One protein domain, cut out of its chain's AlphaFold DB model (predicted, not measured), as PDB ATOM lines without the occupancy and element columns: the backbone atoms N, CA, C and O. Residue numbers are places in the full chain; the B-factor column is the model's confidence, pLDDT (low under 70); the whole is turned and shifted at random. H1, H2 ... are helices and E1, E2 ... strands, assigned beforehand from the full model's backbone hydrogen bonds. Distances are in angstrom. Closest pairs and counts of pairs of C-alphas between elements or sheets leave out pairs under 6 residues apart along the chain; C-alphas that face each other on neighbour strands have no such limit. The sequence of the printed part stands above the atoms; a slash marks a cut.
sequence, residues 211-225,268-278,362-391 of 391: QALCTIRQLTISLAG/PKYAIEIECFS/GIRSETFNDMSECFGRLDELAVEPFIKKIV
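What this domain is: This is residues 211 to 225, 268 to 278 and 362 to 391 of the 391 residues of an uncharacterized protein of Madurella mycetomatis (UniProt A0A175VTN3). A small sheet of three strands has one helix, H1, lying lengthwise over one face, while its other face is bare. Residues 211 to 225, a long stretch with no named element, run past the E3 edge of the sheet. The 56 printed residues include three named strands and one named helix, in the chain order E1, E2, H1, E3; the sheet's order is E2, E1, E3, all antiparallel, and the class is mixed, helices and strands. The whole is compact, with a radius of gyration of the C-alphas of 11.2 A and spans of 32 by 22 by 14 A.

Where its parts are: E1, residues 270 to 276, measures 19.4 A from its first C-alpha at (-44.498, -6.022, -26.429) to its last. E2 is residues 363 to 368, 16.8 A, and E3 is residues 387 to 390, 7.6 A, ending at C-alpha 390 (-31.971, -2.166, -27.225). H1, residues 371 to 381, measures 15.1 A and begins at C-alpha 371 (-47.192, -0.872, -30.153).

How they stand to each other: E1 is the inner strand. E2 is antiparallel to it at 158 degrees, with N 272 and O 366 2.8 A apart, within hydrogen-bond range. E3 is antiparallel to E1 at 155 degrees, with N 275 and O 389 at 2.9 A, also within range. H1 is on the sheet at a height of 8.9 A, over E1 and only just over E2, on which 3 of its C-alphas fall. It runs along the strands, at 1 degree to E1 on the local plane. The closest C-alphas of H1 and E1 are those of Met 371 and Tyr 270, 6.9 A apart. Every O i to N i+4 pair in H1 is within hydrogen-bond range. E2, H1 and E3 form a split strand-helix-strand unit, two strands running the same way with E1 between them, and its crossover is right-handed. Sheet and helix make two layers.

The domain as a whole: The C-alphas farthest apart, of Ala 212 and Pro 268, are 34.0 A apart. Residues 226 to 267 and 279 to 361 are not printed; the C-alpha gaps across these cuts are 10.6 A and 5.9 A. The links E2 to H1 and H1 to E3 are tight. Mean pLDDT of the printed part is 79.6, and residues 211 to 225 are under 70.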
ATOM      1  N   GLN A 211     -27.194  15.260 -32.257       41.05
ATOM      2  CA  GLN A 211     -26.270  14.461 -33.087       41.05
ATOM      3  C   GLN A 211     -25.014  13.988 -32.335       41.05
ATOM      4  O   GLN A 211     -24.403  12.987 -32.715       41.05
ATOM      5  N   ALA A 212     -24.610  14.682 -31.264       36.67
ATOM      6  CA  ALA A 212     -23.373  14.357 -30.555       36.67
ATOM      7  C   ALA A 212     -23.474  13.028 -29.780       36.67
ATOM      8  O   ALA A 212     -22.489  12.292 -29.707       36.67
ATOM      9  N   LEU A 213     -24.665  12.683 -29.274       42.62
ATOM     10  CA  LEU A 213     -24.909  11.434 -28.543       42.62
ATOM     11  C   LEU A 213     -25.057  10.223 -29.471       42.62
ATOM     12  O   LEU A 213     -24.525   9.155 -29.167       42.62
ATOM     13  N   CYS A 214     -25.651  10.398 -30.658       40.74
ATOM     14  CA  CYS A 214     -25.814   9.316 -31.639       40.74
ATOM     15  C   CYS A 214     -24.486   8.713 -32.126       40.74
ATOM     16  O   CYS A 214     -24.475   7.639 -32.725       40.74
ATOM     17  N   THR A 215     -23.352   9.374 -31.877       41.04
ATOM     18  CA  THR A 215     -22.047   8.881 -32.332       41.04
ATOM     19  C   THR A 215     -21.416   7.863 -31.372       41.04
ATOM     20  O   THR A 215     -20.390   7.277 -31.715       41.04
ATOM     21  N   ILE A 216     -22.002   7.614 -30.190       48.61
ATOM     22  CA  ILE A 216     -21.365   6.753 -29.179       48.61
ATOM     23  C   ILE A 216     -21.477   5.253 -29.495       48.61
ATOM     24  O   ILE A 216     -20.566   4.528 -29.113       48.61
ATOM     25  N   ARG A 217     -22.473   4.755 -30.246       46.74
ATOM     26  CA  ARG A 217     -22.480   3.390 -30.831       46.74
ATOM     27  C   ARG A 217     -23.724   3.166 -31.694       46.74
ATOM     28  O   ARG A 217     -24.750   3.800 -31.489       46.74
ATOM     29  N   GLN A 218     -23.635   2.229 -32.642       47.25
ATOM     30  CA  GLN A 218     -24.798   1.708 -33.366       47.25
ATOM     31  C   GLN A 218     -25.773   1.075 -32.369       47.25
ATOM     32  O   GLN A 218     -25.503   0.003 -31.823       47.25
ATOM     33  N   LEU A 219     -26.911   1.728 -32.158       50.05
ATOM     34  CA  LEU A 219     -28.022   1.166 -31.412       50.05
ATOM     35  C   LEU A 219     -28.621   0.033 -32.257       50.05
ATOM     36  O   LEU A 219     -29.319   0.261 -33.241       50.05
ATOM     37  N   THR A 220     -28.261  -1.211 -31.940       49.00
ATOM     38  CA  THR A 220     -28.910  -2.375 -32.555       49.00
ATOM     39  C   THR A 220     -30.240  -2.546 -31.853       49.00
ATOM     40  O   THR A 220     -30.193  -2.805 -30.660       49.00
ATOM     41  N   ILE A 221     -31.360  -2.397 -32.571       56.19
ATOM     42  CA  ILE A 221     -32.713  -2.722 -32.099       56.19
ATOM     43  C   ILE A 221     -33.008  -4.142 -32.564       56.19
ATOM     44  O   ILE A 221     -33.077  -4.402 -33.767       56.19
ATOM     45  N   SER A 222     -33.127  -5.078 -31.628       52.86
ATOM     46  CA  SER A 222     -33.820  -6.336 -31.922       52.86
ATOM     47  C   SER A 222     -35.301  -6.135 -31.607       52.86
ATOM     48  O   SER A 222     -35.661  -5.271 -30.822       52.86
ATOM     49  N   LEU A 223     -36.182  -6.835 -32.314       55.54
ATOM     50  CA  LEU A 223     -37.603  -6.859 -31.984       55.54
ATOM     51  C   LEU A 223     -37.976  -8.329 -31.851       55.54
ATOM     52  O   LEU A 223     -38.163  -9.026 -32.854       55.54
ATOM     53  N   ALA A 224     -38.016  -8.821 -30.617       51.20
ATOM     54  CA  ALA A 224     -38.529 -10.149 -30.310       51.20
ATOM     55  C   ALA A 224     -40.021 -10.042 -29.962       51.20
ATOM     56  O   ALA A 224     -40.409  -9.866 -28.813       51.20
ATOM     57  N   GLY A 225     -40.877 -10.132 -30.979       49.30
ATOM     58  CA  GLY A 225     -42.314 -10.290 -30.772       49.30
ATOM     59  C   GLY A 225     -42.654 -11.759 -30.534       49.30
ATOM     60  O   GLY A 225     -42.521 -12.572 -31.447       49.30
ATOM     61  N   PRO A 268     -48.410  -8.684 -21.443       75.65
ATOM     62  CA  PRO A 268     -47.979  -7.560 -22.258       75.65
ATOM     63  C   PRO A 268     -47.584  -8.062 -23.647       75.65
ATOM     64  O   PRO A 268     -46.883  -9.063 -23.788       75.65
ATOM     65  N   LYS A 269     -48.065  -7.370 -24.682       84.19
ATOM     66  CA  LYS A 269     -47.870  -7.786 -26.078       84.19
ATOM     67  C   LYS A 269     -46.464  -7.492 -26.586       84.19
ATOM     68  O   LYS A 269     -46.008  -8.150 -27.518       84.19
ATOM     69  N   TYR A 270     -45.803  -6.500 -25.996       89.79
ATOM     70  CA  TYR A 270     -44.498  -6.022 -26.429       89.79
ATOM     71  C   TYR A 270     -43.584  -5.847 -25.221       89.79
ATOM     72  O   TYR A 270     -44.028  -5.447 -24.144       89.79
ATOM     73  N   ALA A 271     -42.305  -6.140 -25.406       91.69
ATOM     74  CA  ALA A 271     -41.266  -5.893 -24.423       91.69
ATOM     75  C   ALA A 271     -40.058  -5.278 -25.127       91.69
ATOM     76  O   ALA A 271     -39.799  -5.592 -26.288       91.69
ATOM     77  N   ILE A 272     -39.359  -4.404 -24.414       93.67
ATOM     78  CA  ILE A 272     -38.075  -3.841 -24.811       93.67
ATOM     79  C   ILE A 272     -37.075  -4.228 -23.724       93.67
ATOM     80  O   ILE A 272     -37.307  -3.980 -22.539       93.67
ATOM     81  N   GLU A 273     -35.958  -4.827 -24.112       93.81
ATOM     82  CA  GLU A 273     -34.822  -5.067 -23.226       93.81
ATOM     83  C   GLU A 273     -33.749  -4.004 -23.478       93.81
ATOM     84  O   GLU A 273     -33.219  -3.871 -24.573       93.81
ATOM     85  N   ILE A 274     -33.406  -3.222 -22.462       94.13
ATOM     86  CA  ILE A 274     -32.448  -2.124 -22.573       94.13
ATOM     87  C   ILE A 274     -31.205  -2.511 -21.779       94.13
ATOM     88  O   ILE A 274     -31.248  -2.671 -20.558       94.13
ATOM     89  N   GLU A 275     -30.088  -2.663 -22.477       94.52
ATOM     90  CA  GLU A 275     -28.769  -2.841 -21.879       94.52
ATOM     91  C   GLU A 275     -28.134  -1.458 -21.723       94.52
ATOM     92  O   GLU A 275     -27.798  -0.805 -22.714       94.52
ATOM     93  N   CYS A 276     -27.973  -1.000 -20.485       93.65
ATOM     94  CA  CYS A 276     -27.194   0.190 -20.159       93.65
ATOM     95  C   CYS A 276     -25.724  -0.186 -19.935       93.65
ATOM     96  O   CYS A 276     -25.410  -1.318 -19.553       93.65
ATOM     97  N   PHE A 277     -24.814   0.766 -20.148       93.71
ATOM     98  CA  PHE A 277     -23.407   0.578 -19.787       93.71
ATOM     99  C   PHE A 277     -23.252   0.288 -18.286       93.71
ATOM    100  O   PHE A 277     -24.025   0.777 -17.455       93.71
ATOM    101  N   SER A 278     -22.252  -0.519 -17.928       94.27
ATOM    102  CA  SER A 278     -21.865  -0.667 -16.522       94.27
ATOM    103  C   SER A 278     -21.239   0.624 -15.988       94.27
ATOM    104  O   SER A 278     -20.765   1.457 -16.756       94.27
ATOM    105  N   GLY A 362     -26.956  -1.528 -15.880       88.06
ATOM    106  CA  GLY A 362     -27.261  -2.930 -16.176       88.06
ATOM    107  C   GLY A 362     -28.412  -3.134 -17.165       88.06
ATOM    108  O   GLY A 362     -28.675  -2.293 -18.018       88.06
ATOM    109  N   ILE A 363     -29.065  -4.297 -17.086       90.99
ATOM    110  CA  ILE A 363     -30.146  -4.688 -18.002       90.99
ATOM    111  C   ILE A 363     -31.491  -4.355 -17.351       90.99
ATOM    112  O   ILE A 363     -31.788  -4.849 -16.261       90.99
ATOM    113  N   ARG A 364     -32.314  -3.552 -18.030       92.71
ATOM    114  CA  ARG A 364     -33.714  -3.277 -17.667       92.71
ATOM    115  C   ARG A 364     -34.640  -3.836 -18.748       92.71
ATOM    116  O   ARG A 364     -34.284  -3.848 -19.918       92.71
ATOM    117  N   SER A 365     -35.819  -4.306 -18.360       92.94
ATOM    118  CA  SER A 365     -36.857  -4.732 -19.300       92.94
ATOM    119  C   SER A 365     -38.116  -3.920 -19.035       92.94
ATOM    120  O   SER A 365     -38.571  -3.830 -17.893       92.94
ATOM    121  N   GLU A 366     -38.640  -3.298 -20.084       94.47
ATOM    122  CA  GLU A 366     -39.880  -2.527 -20.071       94.47
ATOM    123  C   GLU A 366     -40.925  -3.280 -20.906       94.47
ATOM    124  O   GLU A 366     -40.604  -3.849 -21.948       94.47
ATOM    125  N   THR A 367     -42.175  -3.329 -20.443       93.95
ATOM    126  CA  THR A 367     -43.259  -4.059 -21.125       93.95
ATOM    127  C   THR A 367     -44.398  -3.111 -21.469       93.95
ATOM    128  O   THR A 367     -44.743  -2.250 -20.664       93.95
ATOM    129  N   PHE A 368     -44.983  -3.286 -22.653       93.81
ATOM    130  CA  PHE A 368     -45.978  -2.391 -23.236       93.81
ATOM    131  C   PHE A 368     -47.199  -3.181 -23.707       93.81
ATOM    132  O   PHE A 368     -47.099  -4.284 -24.257       93.81
ATOM    133  N   ASN A 369     -48.377  -2.593 -23.509       91.34
ATOM    134  CA  ASN A 369     -49.636  -3.165 -23.990       91.34
ATOM    135  C   ASN A 369     -49.932  -2.765 -25.439       91.34
ATOM    136  O   ASN A 369     -50.670  -3.469 -26.134       91.34
ATOM    137  N   ASP A 370     -49.357  -1.645 -25.879       91.82
ATOM    138  CA  ASP A 370     -49.586  -1.044 -27.182       91.82
ATOM    139  C   ASP A 370     -48.277  -0.825 -27.953       91.82
ATOM    140  O   ASP A 370     -47.229  -0.511 -27.387       91.82
ATOM    141  N   MET A 371     -48.349  -1.006 -29.272       91.47
ATOM    142  CA  MET A 371     -47.192  -0.872 -30.153       91.47
ATOM    143  C   MET A 371     -46.778   0.597 -30.310       91.47
ATOM    144  O   MET A 371     -45.586   0.872 -30.420       91.47
ATOM    145  N   SER A 372     -47.722   1.546 -30.297       94.38
ATOM    146  CA  SER A 372     -47.391   2.973 -30.391       94.38
ATOM    147  C   SER A 372     -46.705   3.483 -29.125       94.38
ATOM    148  O   SER A 372     -45.788   4.290 -29.230       94.38
ATOM    149  N   GLU A 373     -47.081   2.971 -27.948       95.35
ATOM    150  CA  GLU A 373     -46.376   3.245 -26.685       95.35
ATOM    151  C   GLU A 373     -44.934   2.709 -26.720       95.35
ATOM    152  O   GLU A 373     -43.996   3.433 -26.395       95.35
ATOM    153  N   CYS A 374     -44.752   1.474 -27.202       93.36
ATOM    154  CA  CYS A 374     -43.438   0.856 -27.397       93.36
ATOM    155  C   CYS A 374     -42.547   1.683 -28.347       93.36
ATOM    156  O   CYS A 374     -41.409   1.998 -28.008       93.36
ATOM    157  N   PHE A 375     -43.067   2.106 -29.507       93.68
ATOM    158  CA  PHE A 375     -42.312   2.949 -30.443       93.68
ATOM    159  C   PHE A 375     -42.017   4.346 -29.891       93.68
ATOM    160  O   PHE A 375     -40.886   4.805 -30.014       93.68
ATOM    161  N   GLY A 376     -42.983   4.991 -29.231       95.76
ATOM    162  CA  GLY A 376     -42.747   6.281 -28.578       95.76
ATOM    163  C   GLY A 376     -41.642   6.189 -27.527       95.76
ATOM    164  O   GLY A 376     -40.785   7.065 -27.448       95.76
ATOM    165  N   ARG A 377     -41.588   5.077 -26.783       94.70
ATOM    166  CA  ARG A 377     -40.495   4.820 -25.848       94.70
ATOM    167  C   ARG A 377     -39.158   4.596 -26.555       94.70
ATOM    168  O   ARG A 377     -38.148   5.108 -26.088       94.70
ATOM    169  N   LEU A 378     -39.125   3.870 -27.673       93.51
ATOM    170  CA  LEU A 378     -37.899   3.696 -28.466       93.51
ATOM    171  C   LEU A 378     -37.333   5.035 -28.962       93.51
ATOM    172  O   LEU A 378     -36.116   5.214 -28.926       93.51
ATOM    173  N   ASP A 379     -38.193   5.976 -29.360       92.35
ATOM    174  CA  ASP A 379     -37.775   7.321 -29.776       92.35
ATOM    175  C   ASP A 379     -37.148   8.112 -28.614       92.35
ATOM    176  O   ASP A 379     -36.138   8.794 -28.799       92.35
ATOM    177  N   GLU A 380     -37.690   7.985 -27.397       93.09
ATOM    178  CA  GLU A 380     -37.091   8.569 -26.187       93.09
ATOM    179  C   GLU A 380     -35.739   7.926 -25.844       93.09
ATOM    180  O   GLU A 380     -34.775   8.623 -25.527       93.09
ATOM    181  N   LEU A 381     -35.644   6.596 -25.932       92.15
ATOM    182  CA  LEU A 381     -34.409   5.861 -25.651       92.15
ATOM    183  C   LEU A 381     -33.315   6.169 -26.685       92.15
ATOM    184  O   LEU A 381     -32.135   6.157 -26.349       92.15
ATOM    185  N   ALA A 382     -33.672   6.495 -27.930       88.12
ATOM    186  CA  ALA A 382     -32.705   6.836 -28.974       88.12
ATOM    187  C   ALA A 382     -31.875   8.096 -28.659       88.12
ATOM    188  O   ALA A 382     -30.785   8.262 -29.214       88.12
ATOM    189  N   VAL A 383     -32.370   8.969 -27.773       87.41
ATOM    190  CA  VAL A 383     -31.667  10.181 -27.320       87.41
ATOM    191  C   VAL A 383     -31.128  10.076 -25.889       87.41
ATOM    192  O   VAL A 383     -30.395  10.968 -25.458       87.41
ATOM    193  N   GLU A 384     -31.452   9.010 -25.150       89.08
ATOM    194  CA  GLU A 384     -30.983   8.822 -23.775       89.08
ATOM    195  C   GLU A 384     -29.479   8.479 -23.771       89.08
ATOM    196  O   GLU A 384     -29.030   7.582 -24.497       89.08
ATOM    197  N   PRO A 385     -28.656   9.176 -22.966       86.00
ATOM    198  CA  PRO A 385     -27.244   8.847 -22.868       86.00
ATOM    199  C   PRO A 385     -27.058   7.487 -22.171       86.00
ATOM    200  O   PRO A 385     -27.882   7.043 -21.377       86.00
ATOM    201  N   PHE A 386     -25.933   6.827 -22.442       89.39
ATOM    202  CA  PHE A 386     -25.506   5.582 -21.783       89.39
ATOM    203  C   PHE A 386     -26.330   4.311 -22.071       89.39
ATOM    204  O   PHE A 386     -26.153   3.291 -21.393       89.39
ATOM    205  N   ILE A 387     -27.147   4.305 -23.125       91.40
ATOM    206  CA  ILE A 387     -27.717   3.061 -23.651       91.40
ATOM    207  C   ILE A 387     -26.697   2.366 -24.549       91.40
ATOM    208  O   ILE A 387     -26.185   2.933 -25.516       91.40
ATOM    209  N   LYS A 388     -26.405   1.107 -24.227       90.56
ATOM    210  CA  LYS A 388     -25.483   0.255 -24.979       90.56
ATOM    211  C   LYS A 388     -26.207  -0.529 -26.067       90.56
ATOM    212  O   LYS A 388     -25.671  -0.672 -27.167       90.56
ATOM    213  N   LYS A 389     -27.400  -1.054 -25.772       90.94
ATOM    214  CA  LYS A 389     -28.180  -1.890 -26.695       90.94
ATOM    215  C   LYS A 389     -29.671  -1.858 -26.358       90.94
ATOM    216  O   LYS A 389     -30.023  -1.770 -25.186       90.94
ATOM    217  N   ILE A 390     -30.522  -1.989 -27.377       90.32
ATOM    218  CA  ILE A 390     -31.971  -2.166 -27.225       90.32
ATOM    219  C   ILE A 390     -32.390  -3.470 -27.925       90.32
ATOM    220  O   ILE A 390     -32.036  -3.713 -29.071       90.32
ATOM    221  N   VAL A 391     -33.084  -4.371 -27.246       86.87
ATOM    222  CA  VAL A 391     -33.396  -5.730 -27.723       86.87
ATOM    223  C   VAL A 391     -34.888  -5.993 -27.751       86.87
ATOM    224  O   VAL A 391     -35.601  -5.425 -26.892       86.87
TER     225      VAL A 391